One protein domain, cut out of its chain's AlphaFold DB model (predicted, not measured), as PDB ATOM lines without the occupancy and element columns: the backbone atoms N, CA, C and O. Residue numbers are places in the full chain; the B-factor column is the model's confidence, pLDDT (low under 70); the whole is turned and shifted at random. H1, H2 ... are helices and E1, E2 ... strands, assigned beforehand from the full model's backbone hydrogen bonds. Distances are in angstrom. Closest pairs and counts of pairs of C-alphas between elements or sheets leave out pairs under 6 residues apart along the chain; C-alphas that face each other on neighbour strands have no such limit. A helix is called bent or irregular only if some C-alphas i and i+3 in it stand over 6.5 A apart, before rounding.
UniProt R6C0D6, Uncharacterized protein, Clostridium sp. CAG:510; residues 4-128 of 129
ATOM      1  N   LEU A   4     167.176 175.407 108.339       93.00
ATOM      2  CA  LEU A   4     166.253 175.609 109.452       93.00
ATOM      3  C   LEU A   4     166.411 177.003 110.056       93.00
ATOM      4  O   LEU A   4     167.524 177.425 110.373       93.00
ATOM      5  N   LYS A   5     165.287 177.691 110.264       95.00
ATOM      6  CA  LYS A   5     165.207 178.928 111.052       95.00
ATOM      7  C   LYS A   5     164.146 178.761 112.136       95.00
ATOM      8  O   LYS A   5     163.036 178.328 111.842       95.00
ATOM      9  N   PHE A   6     164.482 179.125 113.371       95.81
ATOM     10  CA  PHE A   6     163.558 179.139 114.504       95.81
ATOM     11  C   PHE A   6     163.244 180.588 114.863       95.81
ATOM     12  O   PHE A   6     164.154 181.360 115.156       95.81
ATOM     13  N   GLU A   7     161.972 180.973 114.813       95.50
ATOM     14  CA  GLU A   7     161.543 182.347 115.092       95.50
ATOM     15  C   GLU A   7     160.064 182.369 115.481       95.50
ATOM     16  O   GLU A   7     159.257 181.677 114.864       95.50
ATOM     17  N   ASN A   8     159.697 183.165 116.491       93.62
ATOM     18  CA  ASN A   8     158.305 183.387 116.908       93.62
ATOM     19  C   ASN A   8     157.490 182.090 117.085       93.62
ATOM     20  O   ASN A   8     156.380 181.970 116.568       93.62
ATOM     21  N   ASN A   9     158.056 181.108 117.797       95.12
ATOM     22  CA  ASN A   9     157.442 179.795 118.035       95.12
ATOM     23  C   ASN A   9     157.145 178.988 116.749       95.12
ATOM     24  O   ASN A   9     156.236 178.160 116.709       95.12
ATOM     25  N   LYS A  10     157.908 179.235 115.678       97.12
ATOM     26  CA  LYS A  10     157.802 178.524 114.404       97.12
ATOM     27  C   LYS A  10     159.150 177.994 113.934       97.12
ATOM     28  O   LYS A  10     160.195 178.580 114.220       97.12
ATOM     29  N   ILE A  11     159.096 176.904 113.177       96.62
ATOM     30  CA  ILE A  11     160.221 176.331 112.439       96.62
ATOM     31  C   ILE A  11     159.976 176.582 110.957       96.62
ATOM     32  O   ILE A  11     158.968 176.139 110.412       96.62
ATOM     33  N   TYR A  12     160.902 177.267 110.306       95.31
ATOM     34  CA  TYR A  12     160.917 177.434 108.859       95.31
ATOM     35  C   TYR A  12     161.900 176.419 108.295       95.31
ATOM     36  O   TYR A  12     163.095 176.488 108.591       95.31
ATOM     37  N   SER A  13     161.391 175.477 107.509       93.19
ATOM     38  CA  SER A  13     162.175 174.432 106.860       93.19
ATOM     39  C   SER A  13     162.193 174.679 105.363       93.19
ATOM     40  O   SER A  13     161.163 174.583 104.698       93.19
ATOM     41  N   THR A  14     163.352 175.063 104.834       91.19
ATOM     42  CA  THR A  14     163.517 175.315 103.397       91.19
ATOM     43  C   THR A  14     164.258 174.156 102.761       91.19
ATOM     44  O   THR A  14     165.398 173.856 103.135       91.19
ATOM     45  N   SER A  15     163.592 173.514 101.801       84.50
ATOM     46  CA  SER A  15     164.161 172.428 101.010       84.50
ATOM     47  C   SER A  15     165.375 172.916 100.217       84.50
ATOM     48  O   SER A  15     165.444 174.060  99.781       84.50
ATOM     49  N   ASN A  16     166.347 172.031  99.998       77.00
ATOM     50  CA  ASN A  16     167.468 172.322  99.099       77.00
ATOM     51  C   ASN A  16     167.164 171.951  97.643       77.00
ATOM     52  O   ASN A  16     167.914 172.334  96.751       77.00
ATOM     53  N   LEU A  17     166.114 171.157  97.420       77.31
ATOM     54  CA  LEU A  17     165.721 170.646  96.105       77.31
ATOM     55  C   LEU A  17     164.615 171.490  95.462       77.31
ATOM     56  O   LEU A  17     164.327 171.333  94.282       77.31
ATOM     57  N   SER A  18     163.979 172.363  96.240       74.44
ATOM     58  CA  SER A  18     162.933 173.271  95.789       74.44
ATOM     59  C   SER A  18     162.983 174.555  96.604       74.44
ATOM     60  O   SER A  18     163.388 174.541  97.761       74.44
ATOM     61  N   GLU A  19     162.496 175.660  96.045       79.50
ATOM     62  CA  GLU A  19     162.340 176.935  96.768       79.50
ATOM     63  C   GLU A  19     161.176 176.911  97.780       79.50
ATOM     64  O   GLU A  19     160.713 177.945  98.256       79.50
ATOM     65  N   ARG A  20     160.669 175.719  98.117       87.19
ATOM     66  CA  ARG A  20     159.566 175.549  99.054       87.19
ATOM     67  C   ARG A  20     160.069 175.700 100.487       87.19
ATOM     68  O   ARG A  20     160.954 174.962 100.928       87.19
ATOM     69  N   THR A  21     159.422 176.599 101.221       91.62
ATOM     70  CA  THR A  21     159.568 176.742 102.669       91.62
ATOM     71  C   THR A  21     158.299 176.266 103.360       91.62
ATOM     72  O   THR A  21     157.242 176.877 103.216       91.62
ATOM     73  N   ASP A  22     158.410 175.191 104.134       93.69
ATOM     74  CA  ASP A  22     157.348 174.737 105.027       93.69
ATOM     75  C   ASP A  22     157.494 175.432 106.388       93.69
ATOM     76  O   ASP A  22     158.596 175.542 106.936       93.69
ATOM     77  N   VAL A  23     156.378 175.918 106.934       95.62
ATOM     78  CA  VAL A  23     156.344 176.656 108.202       95.62
ATOM     79  C   VAL A  23     155.558 175.855 109.226       95.62
ATOM     80  O   VAL A  23     154.351 175.683 109.090       95.62
ATOM     81  N   PHE A  24     156.239 175.393 110.269       97.38
ATOM     82  CA  PHE A  24     155.657 174.581 111.329       97.38
ATOM     83  C   PHE A  24     155.452 175.421 112.582       97.38
ATOM     84  O   PHE A  24     156.400 176.017 113.089       97.38
ATOM     85  N   GLU A  25     154.241 175.434 113.121       98.12
ATOM     86  CA  GLU A  25     153.979 175.968 114.459       98.12
ATOM     87  C   GLU A  25     154.472 174.982 115.528       98.12
ATOM     88  O   GLU A  25     154.116 173.803 115.510       98.12
ATOM     89  N   ILE A  26     155.287 175.447 116.476       97.88
ATOM     90  CA  ILE A  26     155.754 174.612 117.583       97.88
ATOM     91  C   ILE A  26     154.635 174.503 118.618       97.88
ATOM     92  O   ILE A  26     154.164 175.506 119.152       97.88
ATOM     93  N   VAL A  27     154.225 173.277 118.926       97.75
ATOM     94  CA  VAL A  27     153.184 172.996 119.918       97.75
ATOM     95  C   VAL A  27     153.703 172.020 120.968       97.75
ATOM     96  O   VAL A  27     154.522 171.148 120.686       97.75
ATOM     97  N   GLU A  28     153.217 172.159 122.200       96.56
ATOM     98  CA  GLU A  28     153.599 171.267 123.302       96.56
ATOM     99  C   GLU A  28     153.056 169.846 123.097       96.56
ATOM    100  O   GLU A  28     153.737 168.861 123.383       96.56
ATOM    101  N   LYS A  29     151.830 169.745 122.567       97.38
ATOM    102  CA  LYS A  29     151.142 168.484 122.286       97.38
ATOM    103  C   LYS A  29     150.469 168.497 120.918       97.38
ATOM    104  O   LYS A  29     149.889 169.509 120.521       97.38
ATOM    105  N   ILE A  30     150.488 167.349 120.247       96.75
ATOM    106  CA  ILE A  30     149.786 167.049 119.001       96.75
ATOM    107  C   ILE A  30     148.276 167.235 119.236       96.75
ATOM    108  O   ILE A  30     147.705 166.538 120.082       96.75
ATOM    109  N   PRO A  31     147.617 168.163 118.520       96.31
ATOM    110  CA  PRO A  31     146.175 168.344 118.623       96.31
ATOM    111  C   PRO A  31     145.400 167.158 118.033       96.31
ATOM    112  O   PRO A  31     145.906 166.414 117.192       96.31
ATOM    113  N   GLN A  32     144.137 167.012 118.430       94.19
ATOM    114  CA  GLN A  32     143.253 166.009 117.838       94.19
ATOM    115  C   GLN A  32     143.129 166.221 116.320       94.19
ATOM    116  O   GLN A  32     143.050 167.350 115.841       94.19
ATOM    117  N   GLY A  33     143.116 165.122 115.562       93.00
ATOM    118  CA  GLY A  33     143.036 165.156 114.099       93.00
ATOM    119  C   GLY A  33     144.376 165.372 113.393       93.00
ATOM    120  O   GLY A  33     144.399 165.383 112.167       93.00
ATOM    121  N   PHE A  34     145.480 165.508 114.133       96.94
ATOM    122  CA  PHE A  34     146.829 165.530 113.569       96.94
ATOM    123  C   PHE A  34     147.496 164.150 113.626       96.94
ATOM    124  O   PHE A  34     147.151 163.285 114.440       96.94
ATOM    125  N   PHE A  35     148.486 163.952 112.764       96.44
ATOM    126  CA  PHE A  35     149.352 162.779 112.756       96.44
ATOM    127  C   PHE A  35     150.765 163.140 112.300       96.44
ATOM    128  O   PHE A  35     150.987 164.165 111.660       96.44
ATOM    129  N   VAL A  36     151.731 162.288 112.640       97.38
ATOM    130  CA  VAL A  36     153.130 162.419 112.221       97.38
ATOM    131  C   VAL A  36     153.247 162.347 110.705       97.38
ATOM    132  O   VAL A  36     152.910 161.331 110.093       97.38
ATOM    133  N   TRP A  37     153.790 163.406 110.112       95.75
ATOM    134  CA  TRP A  37     154.074 163.455 108.687       95.75
ATOM    135  C   TRP A  37     155.416 162.773 108.410       95.75
ATOM    136  O   TRP A  37     156.468 163.239 108.844       95.75
ATOM    137  N   ASN A  38     155.390 161.649 107.694       92.88
ATOM    138  CA  ASN A  38     156.584 160.857 107.395       92.88
ATOM    139  C   ASN A  38     157.454 161.502 106.295       92.88
ATOM    140  O   ASN A  38     157.538 160.994 105.179       92.88
ATOM    141  N   ILE A  39     158.086 162.634 106.610       91.25
ATOM    142  CA  ILE A  39     159.054 163.315 105.732       91.25
ATOM    143  C   ILE A  39     160.510 163.009 106.098       91.25
ATOM    144  O   ILE A  39     161.417 163.409 105.369       91.25
ATOM    145  N   GLY A  40     160.741 162.282 107.198       90.25
ATOM    146  CA  GLY A  40     162.065 161.853 107.642       90.25
ATOM    147  C   GLY A  40     163.071 162.998 107.722       90.25
ATOM    148  O   GLY A  40     162.789 164.063 108.270       90.25
ATOM    149  N   GLU A  41     164.247 162.773 107.141       91.56
ATOM    150  CA  GLU A  41     165.367 163.721 107.148       91.56
ATOM    151  C   GLU A  41     165.059 165.049 106.438       91.56
ATOM    152  O   GLU A  41     165.758 166.035 106.664       91.56
ATOM    153  N   ASN A  42     163.998 165.120 105.622       90.00
ATOM    154  CA  ASN A  42     163.630 166.359 104.931       90.00
ATOM    155  C   ASN A  42     163.220 167.469 105.908       90.00
ATOM    156  O   ASN A  42     163.387 168.642 105.579       90.00
ATOM    157  N   MET A  43     162.759 167.121 107.119       89.75
ATOM    158  CA  MET A  43     162.513 168.102 108.182       89.75
ATOM    159  C   MET A  43     163.803 168.797 108.643       89.75
ATOM    160  O   MET A  43     163.745 169.922 109.119       89.75
ATOM    161  N   GLY A  44     164.971 168.157 108.515       90.31
ATOM    162  CA  GLY A  44     166.267 168.747 108.863       90.31
ATOM    163  C   GLY A  44     166.626 168.745 110.355       90.31
ATOM    164  O   GLY A  44     167.662 169.293 110.719       90.31
ATOM    165  N   THR A  45     165.804 168.150 111.225       93.94
ATOM    166  CA  THR A  45     166.088 168.001 112.665       93.94
ATOM    167  C   THR A  45     165.499 166.703 113.220       93.94
ATOM    168  O   THR A  45     164.473 166.222 112.736       93.94
ATOM    169  N   HIS A  46     166.141 166.154 114.258       96.69
ATOM    170  CA  HIS A  46     165.646 165.015 115.048       96.69
ATOM    171  C   HIS A  46     165.110 165.434 116.425       96.69
ATOM    172  O   HIS A  46     164.725 164.585 117.222       96.69
ATOM    173  N   GLU A  47     165.087 166.734 116.725       96.88
ATOM    174  CA  GLU A  47     164.577 167.275 117.996       96.88
ATOM    175  C   GLU A  47     163.090 167.638 117.929       96.88
ATOM    176  O   GLU A  47     162.455 167.931 118.944       96.88
ATOM    177  N   TYR A  48     162.521 167.621 116.723       97.25
ATOM    178  CA  TYR A  48     161.118 167.900 116.472       97.25
ATOM    179  C   TYR A  48     160.550 166.887 115.491       97.25
ATOM    180  O   TYR A  48     161.180 166.562 114.484       97.25
ATOM    181  N   ILE A  49     159.339 166.410 115.768       97.44
ATOM    182  CA  ILE A  49     158.582 165.576 114.840       97.44
ATOM    183  C   ILE A  49     157.526 166.444 114.132       97.44
ATOM    184  O   ILE A  49     156.753 167.127 114.813       97.44
ATOM    185  N   PRO A  50     157.493 166.468 112.787       97.44
ATOM    186  CA  PRO A  50     156.487 167.213 112.044       97.44
ATOM    187  C   PRO A  50     155.147 166.479 112.089       97.44
ATOM    188  O   PRO A  50     155.083 165.252 111.962       97.44
ATOM    189  N   VAL A  51     154.065 167.235 112.241       97.62
ATOM    190  CA  VAL A  51     152.696 166.721 112.221       97.62
ATOM    191  C   VAL A  51     151.815 167.566 111.308       97.62
ATOM    192  O   VAL A  51     151.996 168.779 111.181       97.62
ATOM    193  N   CYS A  52     150.851 166.913 110.673       96.69
ATOM    194  CA  CYS A  52     149.914 167.525 109.742       96.69
ATOM    195  C   CYS A  52     148.506 166.943 109.919       96.69
ATOM    196  O   CYS A  52     148.295 166.019 110.708       96.69
ATOM    197  N   GLN A  53     147.556 167.518 109.189       95.94
ATOM    198  CA  GLN A  53     146.222 166.962 108.980       95.94
ATOM    199  C   GLN A  53     146.095 166.511 107.526       95.94
ATOM    200  O   GLN A  53     146.812 167.018 106.658       95.94
ATOM    201  N   ASP A  54     145.151 165.616 107.262       93.62
ATOM    202  CA  ASP A  54     144.706 165.345 105.899       93.62
ATOM    203  C   ASP A  54     144.012 166.597 105.347       93.62
ATOM    204  O   ASP A  54     143.307 167.301 106.076       93.62
ATOM    205  N   LEU A  55     144.218 166.894 104.065       95.25
ATOM    206  CA  LEU A  55     143.505 167.975 103.386       95.25
ATOM    207  C   LEU A  55     142.024 167.615 103.180       95.25
ATOM    208  O   LEU A  55     141.162 168.479 103.315       95.25
ATOM    209  N   HIS A  56     141.756 166.332 102.922       93.12
ATOM    210  CA  HIS A  56     140.437 165.766 102.636       93.12
ATOM    211  C   HIS A  56     140.171 164.534 103.519       93.12
ATOM    212  O   HIS A  56     140.237 163.402 103.039       93.12
ATOM    213  N   PRO A  57     139.915 164.709 104.830       88.06
ATOM    214  CA  PRO A  57     139.775 163.596 105.777       88.06
ATOM    215  C   PRO A  57     138.610 162.634 105.461       88.06
ATOM    216  O   PRO A  57     138.590 161.493 105.929       88.06
ATOM    217  N   GLU A  58     137.626 163.081 104.686       91.62
ATOM    218  CA  GLU A  58     136.503 162.290 104.185       91.62
ATOM    219  C   GLU A  58     136.883 161.328 103.047       91.62
ATOM    220  O   GLU A  58     136.243 160.280 102.895       91.62
ATOM    221  N   ASP A  59     137.935 161.639 102.283       91.62
ATOM    222  CA  ASP A  59     138.378 160.849 101.139       91.62
ATOM    223  C   ASP A  59     139.584 159.979 101.505       91.62
ATOM    224  O   ASP A  59     140.734 160.405 101.530       91.62
ATOM    225  N   LYS A  60     139.323 158.689 101.722       85.56
ATOM    226  CA  LYS A  60     140.350 157.699 102.091       85.56
ATOM    227  C   LYS A  60     141.335 157.366 100.968       85.56
ATOM    228  O   LYS A  60     142.266 156.595 101.208       85.56
ATOM    229  N   THR A  61     141.085 157.842  99.754       90.69
ATOM    230  CA  THR A  61     141.978 157.677  98.601       90.69
ATOM    231  C   THR A  61     142.814 158.922  98.332       90.69
ATOM    232  O   THR A  61     143.768 158.852  97.555       90.69
ATOM    233  N   ASN A  62     142.506 160.025  99.017       90.12
ATOM    234  CA  ASN A  62     143.288 161.242  98.993       90.12
ATOM    235  C   ASN A  62     144.327 161.216 100.126       90.12
ATOM    236  O   ASN A  62     144.013 160.949 101.283       90.12
ATOM    237  N   PHE A  63     145.586 161.464  99.774       87.06
ATOM    238  CA  PHE A  63     146.722 161.467 100.702       87.06
ATOM    239  C   PHE A  63     147.388 162.846 100.788       87.06
ATOM    240  O   PHE A  63     148.517 162.969 101.273       87.06
ATOM    241  N   GLU A  64     146.726 163.879 100.269       92.81
ATOM    242  CA  GLU A  64     147.199 165.249 100.361       92.81
ATOM    243  C   GLU A  64     147.121 165.733 101.803       92.81
ATOM    244  O   GLU A  64     146.145 165.515 102.522       92.81
ATOM    245  N   ILE A  65     148.179 166.415 102.227       93.69
ATOM    246  CA  ILE A  65     148.281 166.975 103.568       93.69
ATOM    247  C   ILE A  65     147.920 168.458 103.560       93.69
ATOM    248  O   ILE A  65     148.236 169.195 102.623       93.69
ATOM    249  N   ASN A  66     147.324 168.931 104.648       94.62
ATOM    250  CA  ASN A  66     147.021 170.340 104.817       94.62
ATOM    251  C   ASN A  66     148.271 171.133 105.234       94.62
ATOM    252  O   ASN A  66     148.586 171.276 106.421       94.62
ATOM    253  N   ILE A  67     148.955 171.702 104.240       92.38
ATOM    254  CA  ILE A  67     150.185 172.489 104.413       92.38
ATOM    255  C   ILE A  67     149.995 173.765 105.250       92.38
ATOM    256  O   ILE A  67     150.956 174.267 105.825       92.38
ATOM    257  N   ALA A  68     148.771 174.288 105.358       93.44
ATOM    258  CA  ALA A  68     148.490 175.491 106.141       93.44
ATOM    259  C   ALA A  68     148.447 175.213 107.653       93.44
ATOM    260  O   ALA A  68     148.485 176.138 108.461       93.44
ATOM    261  N   THR A  69     148.360 173.939 108.046       95.50
ATOM    262  CA  THR A  69     148.166 173.528 109.445       95.50
ATOM    263  C   THR A  69     149.408 172.941 110.102       95.50
ATOM    264  O   THR A  69     149.341 172.570 111.275       95.50
ATOM    265  N   LEU A  70     150.529 172.878 109.378       97.19
ATOM    266  CA  LEU A  70     151.761 172.215 109.800       97.19
ATOM    267  C   LEU A  70     152.200 172.614 111.213       97.19
ATOM    268  O   LEU A  70     152.274 173.792 111.574       97.19
ATOM    269  N   LYS A  71     152.520 171.599 112.012       98.06
ATOM    270  CA  LYS A  71     152.967 171.740 113.397       98.06
ATOM    271  C   LYS A  71     154.190 170.881 113.662       98.06
ATOM    272  O   LYS A  71     154.462 169.925 112.941       98.06
ATOM    273  N   ALA A  72     154.913 171.209 114.718       97.94
ATOM    274  CA  ALA A  72     156.057 170.452 115.187       97.94
ATOM    275  C   ALA A  72     155.972 170.260 116.701       97.94
ATOM    276  O   ALA A  72     155.665 171.200 117.434       97.94
ATOM    277  N   VAL A  73     156.267 169.049 117.170       97.81
ATOM    278  CA  VAL A  73     156.318 168.733 118.605       97.81
ATOM    279  C   VAL A  73     157.722 168.318 118.989       97.81
ATOM    280  O   VAL A  73     158.364 167.549 118.272       97.81
ATOM    281  N   LYS A  74     158.203 168.836 120.121       97.62
ATOM    282  CA  LYS A  74     159.542 168.542 120.623       97.62
ATOM    283  C   LYS A  74     159.636 167.093 121.101       97.62
ATOM    284  O   LYS A  74     158.815 166.628 121.894       97.62
ATOM    285  N   VAL A  75     160.664 166.396 120.640       97.88
ATOM    286  CA  VAL A  75     160.947 164.993 120.959       97.88
ATOM    287  C   VAL A  75     162.447 164.797 121.140       97.88
ATOM    288  O   VAL A  75     163.253 165.627 120.728       97.88
ATOM    289  N   THR A  76     162.839 163.696 121.767       98.00
ATOM    290  CA  THR A  76     164.247 163.287 121.755       98.00
ATOM    291  C   THR A  76     164.610 162.643 120.408       98.00
ATOM    292  O   THR A  76     163.735 162.070 119.753       98.00
ATOM    293  N   PRO A  77     165.894 162.636 120.004       97.62
ATOM    294  CA  PRO A  77     166.317 161.966 118.772       97.62
ATOM    295  C   PRO A  77     165.972 160.468 118.708       97.62
ATOM    296  O   PRO A  77     165.739 159.929 117.627       97.62
ATOM    297  N   ASP A  78     165.923 159.774 119.850       97.75
ATOM    298  CA  ASP A  78     165.500 158.368 119.910       97.75
ATOM    299  C   ASP A  78     163.992 158.211 119.655       97.75
ATOM    300  O   ASP A  78     163.568 157.386 118.840       97.75
ATOM    301  N   GLU A  79     163.173 159.050 120.291       97.81
ATOM    302  CA  GLU A  79     161.731 159.091 120.044       97.81
ATOM    303  C   GLU A  79     161.423 159.463 118.594       97.81
ATOM    304  O   GLU A  79     160.574 158.827 117.971       97.81
ATOM    305  N   TRP A  80     162.151 160.428 118.025       97.69
ATOM    306  CA  TRP A  80     162.030 160.803 116.620       97.69
ATOM    307  C   TRP A  80     162.232 159.599 115.696       97.69
ATOM    308  O   TRP A  80     161.391 159.339 114.836       97.69
ATOM    309  N   LYS A  81     163.286 158.795 115.913       97.00
ATOM    310  CA  LYS A  81     163.553 157.589 115.103       97.00
ATOM    311  C   LYS A  81     162.401 156.590 115.181       97.00
ATOM    312  O   LYS A  81     162.003 156.023 114.160       97.00
ATOM    313  N   LYS A  82     161.862 156.371 116.384       97.88
ATOM    314  CA  LYS A  82     160.731 155.460 116.620       97.88
ATOM    315  C   LYS A  82     159.466 155.953 115.918       97.88
ATOM    316  O   LYS A  82     158.848 155.181 115.187       97.88
ATOM    317  N   LEU A  83     159.123 157.230 116.090       97.88
ATOM    318  CA  LEU A  83     157.943 157.857 115.493       97.88
ATOM    319  C   LEU A  83     158.027 157.900 113.965       97.88
ATOM    320  O   LEU A  83     157.084 157.484 113.299       97.88
ATOM    321  N   ASN A  84     159.164 158.317 113.405       96.50
ATOM    322  CA  ASN A  84     159.374 158.370 111.959       96.50
ATOM    323  C   ASN A  84     159.219 156.979 111.323       96.50
ATOM    324  O   ASN A  84     158.493 156.791 110.347       96.50
ATOM    325  N   LYS A  85     159.825 155.956 111.940       96.06
ATOM    326  CA  LYS A  85     159.678 154.571 111.482       96.06
ATOM    327  C   LYS A  85     158.238 154.071 111.606       96.06
ATOM    328  O   LYS A  85     157.778 153.354 110.723       96.06
ATOM    329  N   ALA A  86     157.531 154.412 112.681       97.31
ATOM    330  CA  ALA A  86     156.142 154.011 112.884       97.31
ATOM    331  C   ALA A  86     155.191 154.676 111.874       97.31
ATOM    332  O   ALA A  86     154.315 154.004 111.321       97.31
ATOM    333  N   ALA A  87     155.423 155.950 111.550       96.00
ATOM    334  CA  ALA A  87     154.653 156.695 110.561       96.00
ATOM    335  C   ALA A  87     154.745 156.059 109.164       96.00
ATOM    336  O   ALA A  87     153.733 155.970 108.470       96.00
ATOM    337  N   ALA A  88     155.899 155.488 108.793       94.25
ATOM    338  CA  ALA A  88     156.055 154.716 107.554       94.25
ATOM    339  C   ALA A  88     155.138 153.477 107.467       94.25
ATOM    340  O   ALA A  88     154.825 153.009 106.374       94.25
ATOM    341  N   TRP A  89     154.666 152.956 108.604       95.25
ATOM    342  CA  TRP A  89     153.687 151.864 108.673       95.25
ATOM    343  C   TRP A  89     152.239 152.357 108.858       95.25
ATOM    344  O   TRP A  89     151.318 151.550 109.034       95.25
ATOM    345  N   GLY A  90     152.007 153.670 108.797       93.25
ATOM    346  CA  GLY A  90     150.702 154.293 109.027       93.25
ATOM    347  C   GLY A  90     150.305 154.352 110.503       93.25
ATOM    348  O   GLY A  90     149.116 154.275 110.811       93.25
ATOM    349  N   ILE A  91     151.291 154.417 111.403       97.25
ATOM    350  CA  ILE A  91     151.102 154.671 112.835       97.25
ATOM    351  C   ILE A  91     151.657 156.065 113.139       97.25
ATOM    352  O   ILE A  91     152.824 156.224 113.484       97.25
ATOM    353  N   GLY A  92     150.823 157.082 112.940       96.12
ATOM    354  CA  GLY A  92     151.186 158.492 113.079       96.12
ATOM    355  C   GLY A  92     150.520 159.210 114.253       96.12
ATOM    356  O   GLY A  92     150.869 160.354 114.522       96.12
ATOM    357  N   ASN A  93     149.576 158.587 114.960       96.25
ATOM    358  CA  ASN A  93     148.962 159.167 116.155       96.25
ATOM    359  C   ASN A  93     148.495 158.098 117.152       96.25
ATOM    360  O   ASN A  93     148.516 156.894 116.871       96.25
ATOM    361  N   LEU A  94     148.035 158.564 118.317       97.00
ATOM    362  CA  LEU A  94     147.582 157.710 119.413       97.00
ATOM    363  C   LEU A  94     146.428 156.787 118.989       97.00
ATOM    364  O   LEU A  94     146.487 155.582 119.222       97.00
ATOM    365  N   THR A  95     145.416 157.319 118.297       95.62
ATOM    366  CA  THR A  95     144.251 156.539 117.845       95.62
ATOM    367  C   THR A  95     144.654 155.400 116.907       95.62
ATOM    368  O   THR A  95     144.147 154.281 117.018       95.62
ATOM    369  N   GLN A  96     145.583 155.657 115.984       95.88
ATOM    370  CA  GLN A  96     146.102 154.649 115.061       95.88
ATOM    371  C   GLN A  96     146.921 153.581 115.792       95.88
ATOM    372  O   GLN A  96     146.739 152.393 115.513       95.88
ATOM    373  N   ALA A  97     147.763 153.980 116.751       97.50
ATOM    374  CA  ALA A  97     148.525 153.050 117.579       97.50
ATOM    375  C   ALA A  97     147.591 152.125 118.378       97.50
ATOM    376  O   ALA A  97     147.675 150.902 118.263       97.50
ATOM    377  N   GLU A  98     146.620 152.682 119.102       97.44
ATOM    378  CA  GLU A  98     145.648 151.899 119.873       97.44
ATOM    379  C   GLU A  98     144.824 150.950 118.996       97.44
ATOM    380  O   GLU A  98     144.596 149.791 119.355       97.44
ATOM    381  N   LYS A  99     144.388 151.416 117.821       96.69
ATOM    382  CA  LYS A  99     143.653 150.587 116.860       96.69
ATOM    383  C   LYS A  99     144.505 149.424 116.348       96.69
ATOM    384  O   LYS A  99     143.986 148.316 116.200       96.69
ATOM    385  N   ALA A 100     145.790 149.651 116.083       97.00
ATOM    386  CA  ALA A 100     146.707 148.600 115.654       97.00
ATOM    387  C   ALA A 100     146.914 147.541 116.749       97.00
ATOM    388  O   ALA A 100     146.875 146.347 116.446       97.00
ATOM    389  N   LEU A 101     147.037 147.956 118.013       97.25
ATOM    390  CA  LEU A 101     147.164 147.050 119.162       97.25
ATOM    391  C   LEU A 101     145.909 146.194 119.382       97.25
ATOM    392  O   LEU A 101     146.013 144.998 119.640       97.25
ATOM    393  N   LYS A 102     144.717 146.776 119.207       97.06
ATOM    394  CA  LYS A 102     143.431 146.059 119.321       97.06
ATOM    395  C   LYS A 102     143.175 145.079 118.166       97.06
ATOM    396  O   LYS A 102     142.292 144.225 118.261       97.06
ATOM    397  N   SER A 103     143.911 145.189 117.059       94.81
ATOM    398  CA  SER A 103     143.707 144.348 115.880       94.81
ATOM    399  C   SER A 103     144.143 142.900 116.123       94.81
ATOM    400  O   SER A 103     145.320 142.613 116.353       94.81
ATOM    401  N   LYS A 104     143.200 141.962 115.959       94.88
ATOM    402  CA  LYS A 104     143.445 140.508 116.027       94.88
ATOM    403  C   LYS A 104     143.967 139.907 114.714       94.88
ATOM    404  O   LYS A 104     144.348 138.740 114.694       94.88
ATOM    405  N   ARG A 105     143.982 140.679 113.617       94.19
ATOM    406  CA  ARG A 105     144.463 140.214 112.305       94.19
ATOM    407  C   ARG A 105     145.938 139.808 112.401       94.19
ATOM    408  O   ARG A 105     146.736 140.506 113.029       94.19
ATOM    409  N   ARG A 106     146.283 138.692 111.761       94.81
ATOM    410  CA  ARG A 106     147.653 138.179 111.645       94.81
ATOM    411  C   ARG A 106     148.142 138.287 110.208       94.81
ATOM    412  O   ARG A 106     147.337 138.241 109.278       94.81
ATOM    413  N   GLY A 107     149.451 138.455 110.054       95.94
ATOM    414  CA  GLY A 107     150.103 138.661 108.769       95.94
ATOM    415  C   GLY A 107     151.161 139.751 108.860       95.94
ATOM    416  O   GLY A 107     151.065 140.654 109.695       95.94
ATOM    417  N   TYR A 108     152.136 139.691 107.954       95.69
ATOM    418  CA  TYR A 108     153.331 140.538 107.956       95.69
ATOM    419  C   TYR A 108     153.031 142.017 108.243       95.69
ATOM    420  O   TYR A 108     153.550 142.587 109.201       95.69
ATOM    421  N   THR A 109     152.130 142.627 107.470       94.75
ATOM    422  CA  THR A 109     151.798 144.050 107.621       94.75
ATOM    423  C   THR A 109     151.098 144.348 108.946       94.75
ATOM    424  O   THR A 109     151.430 145.330 109.604       94.75
ATOM    425  N   SER A 110     150.139 143.517 109.370       95.44
ATOM    426  CA  SER A 110     149.454 143.714 110.656       95.44
ATOM    427  C   SER A 110     150.398 143.558 111.845       95.44
ATOM    428  O   SER A 110     150.306 144.335 112.791       95.44
ATOM    429  N   ASP A 111     151.326 142.604 111.783       96.56
ATOM    430  CA  ASP A 111     152.279 142.355 112.858       96.56
ATOM    431  C   ASP A 111     153.331 143.476 112.932       96.56
ATOM    432  O   ASP A 111     153.632 143.958 114.024       96.56
ATOM    433  N   ARG A 112     153.795 144.001 111.784       96.81
ATOM    434  CA  ARG A 112     154.662 145.195 111.724       96.81
ATOM    435  C   ARG A 112     153.986 146.443 112.290       96.81
ATOM    436  O   ARG A 112     154.612 147.160 113.067       96.81
ATOM    437  N   LYS A 113     152.715 146.687 111.944       97.19
ATOM    438  CA  LYS A 113     151.936 147.809 112.499       97.19
ATOM    439  C   LYS A 113     151.767 147.692 114.010       97.19
ATOM    440  O   LYS A 113     151.896 148.694 114.705       97.19
ATOM    441  N   ARG A 114     151.512 146.483 114.521       97.44
ATOM    442  CA  ARG A 114     151.396 146.239 115.964       97.44
ATOM    443  C   ARG A 114     152.715 146.515 116.683       97.44
ATOM    444  O   ARG A 114     152.718 147.303 117.616       97.44
ATOM    445  N   ALA A 115     153.829 145.974 116.188       97.12
ATOM    446  CA  ALA A 115     155.150 146.230 116.762       97.12
ATOM    447  C   ALA A 115     155.525 147.726 116.733       97.12
ATOM    448  O   ALA A 115     156.074 148.254 117.696       97.12
ATOM    449  N   ALA A 116     155.199 148.439 115.648       97.44
ATOM    450  CA  ALA A 116     155.393 149.886 115.570       97.44
ATOM    451  C   ALA A 116     154.546 150.647 116.606       97.44
ATOM    452  O   ALA A 116     155.037 151.588 117.229       97.44
ATOM    453  N   ALA A 117     153.294 150.227 116.811       97.69
ATOM    454  CA  ALA A 117     152.410 150.806 117.816       97.69
ATOM    455  C   ALA A 117     152.903 150.549 119.247       97.69
ATOM    456  O   ALA A 117     152.907 151.476 120.049       97.69
ATOM    457  N   GLU A 118     153.381 149.340 119.560       97.56
ATOM    458  CA  GLU A 118     153.949 149.006 120.878       97.56
ATOM    459  C   GLU A 118     155.128 149.921 121.234       97.56
ATOM    460  O   GLU A 118     155.188 150.457 122.336       97.56
ATOM    461  N   LEU A 119     156.025 150.175 120.276       97.25
ATOM    462  CA  LEU A 119     157.209 151.017 120.484       97.25
ATOM    463  C   LEU A 119     156.904 152.509 120.672       97.25
ATOM    464  O   LEU A 119     157.765 153.246 121.153       97.25
ATOM    465  N   THR A 120     155.732 152.972 120.235       97.88
ATOM    466  CA  THR A 120     155.400 154.404 120.172       97.88
ATOM    467  C   THR A 120     154.232 154.810 121.060       97.88
ATOM    468  O   THR A 120     154.020 156.005 121.252       97.88
ATOM    469  N   LEU A 121     153.502 153.854 121.646       97.75
ATOM    470  CA  LEU A 121     152.293 154.116 122.426       97.75
ATOM    471  C   LEU A 121     152.523 155.121 123.560       97.75
ATOM    472  O   LEU A 121     151.784 156.097 123.670       97.75
ATOM    473  N   ASP A 122     153.549 154.908 124.383       97.75
ATOM    474  CA  ASP A 122     153.808 155.773 125.539       97.75
ATOM    475  C   ASP A 122     154.327 157.153 125.125       97.75
ATOM    476  O   ASP A 122     153.991 158.158 125.752       97.75
ATOM    477  N   ILE A 123     155.055 157.223 124.006       98.00
ATOM    478  CA  ILE A 123     155.456 158.496 123.399       98.00
ATOM    479  C   ILE A 123     154.196 159.259 122.984       98.00
ATOM    480  O   ILE A 123     154.014 160.400 123.400       98.00
ATOM    481  N   PHE A 124     153.285 158.620 122.240       97.94
ATOM    482  CA  PHE A 124     152.025 159.235 121.817       97.94
ATOM    483  C   PHE A 124     151.144 159.654 122.993       97.94
ATOM    484  O   PHE A 124     150.572 160.734 122.946       97.94
ATOM    485  N   ARG A 125     151.061 158.871 124.072       97.31
ATOM    486  CA  ARG A 125     150.322 159.273 125.284       97.31
ATOM    487  C   ARG A 125     150.879 160.544 125.923       97.31
ATOM    488  O   ARG A 125     150.114 161.343 126.455       97.31
ATOM    489  N   ARG A 126     152.199 160.739 125.875       97.19
ATOM    490  CA  ARG A 126     152.858 161.944 126.391       97.19
ATOM    491  C   ARG A 126     152.613 163.151 125.487       97.19
ATOM    492  O   ARG A 126     152.320 164.236 125.991       97.19
ATOM    493  N   ILE A 127     152.768 162.964 124.175       96.69
ATOM    494  CA  ILE A 127     152.808 164.069 123.211       96.69
ATOM    495  C   ILE A 127     151.468 164.369 122.539       96.69
ATOM    496  O   ILE A 127     151.380 165.399 121.890       96.69
ATOM    497  N   CYS A 128     150.435 163.537 122.656       95.69
ATOM    498  CA  CYS A 128     149.095 163.832 122.133       95.69
ATOM    499  C   CYS A 128     148.198 164.468 123.205       95.69
ATOM    500  O   CYS A 128     148.390 164.249 124.405       95.69
TER     501      CYS A 128
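Overview. This is residues 4 to 128 of the 129 residues of an uncharacterized protein of Clostridium sp. CAG:510 (UniProt R6C0D6). A curled, strongly twisted five-stranded sheet makes one end of this domain, and three helices, H2, H3 and H4, make the other, H4 packing on both H2 and H3. Residues 53 to 70 form a long loop between E4 and E5. The printed part has 125 residues, running E1 E2 E3 H1 E4 E5 H2 H3 H4; the mixed sheet has the order E1 E2 E3 E5 E4, and the class is mixed, helices and strands. It is compact, with a radius of gyration of the C-alphas of 14.6 A and spans of 45 by 32 by 27 A.

Along the chain. Find C-alpha 4 at (166.253, 175.609, 109.452), where E1, residues 4 to 7, begins. E2 is residues 10 to 14, E3 21 to 27, 18.8 A long, H1 40 to 43, E4 48 to 52 and E5 71 to 74. Next come H2, residues 77 to 87, 15.2 A, H3, 94 to 102, 12.4 A, and H4, 108 to 127, 28.0 A, ending at C-alpha 127 (152.808, 164.069, 123.211).

Arrangement. E1, E2 and E3 form a meander, each strand the antiparallel neighbour of the one before: look at N 5 and O 12, 3.0 A, and N 11 and O 24, 2.8 A. E3 is parallel to E5, with N 72 and O 25 at 2.8 A. E5 and E4 are an antiparallel hairpin, with N 51 and O 71 at 2.8 A. H1 and H2 each only graze the sheet. H2 touches H4, closest at the C-alphas of Ala 86 and Ala 116, 5.0 A, a steep tilt of 46 degrees, opposite ways. H3 and H4, a helical hairpin, touch at C-alphas 97 and 117, 4.5 A. H4 is irregular, C-alphas 119 and 122 being 7.7 A apart, with a kink of 51 degrees near residue 120. Every O i to N i+4 pair is within hydrogen-bond range in H2 and H3, 14 of 16 in H4; H1 is too short for one.

Size, cuts and confidence. The C-alphas farthest apart, of Asn 8 and Arg 106, are 46.7 A apart. The printed part has no cut; the links E3 to H1 and E4 to E5 are long. No printed residue is under 70 in pLDDT.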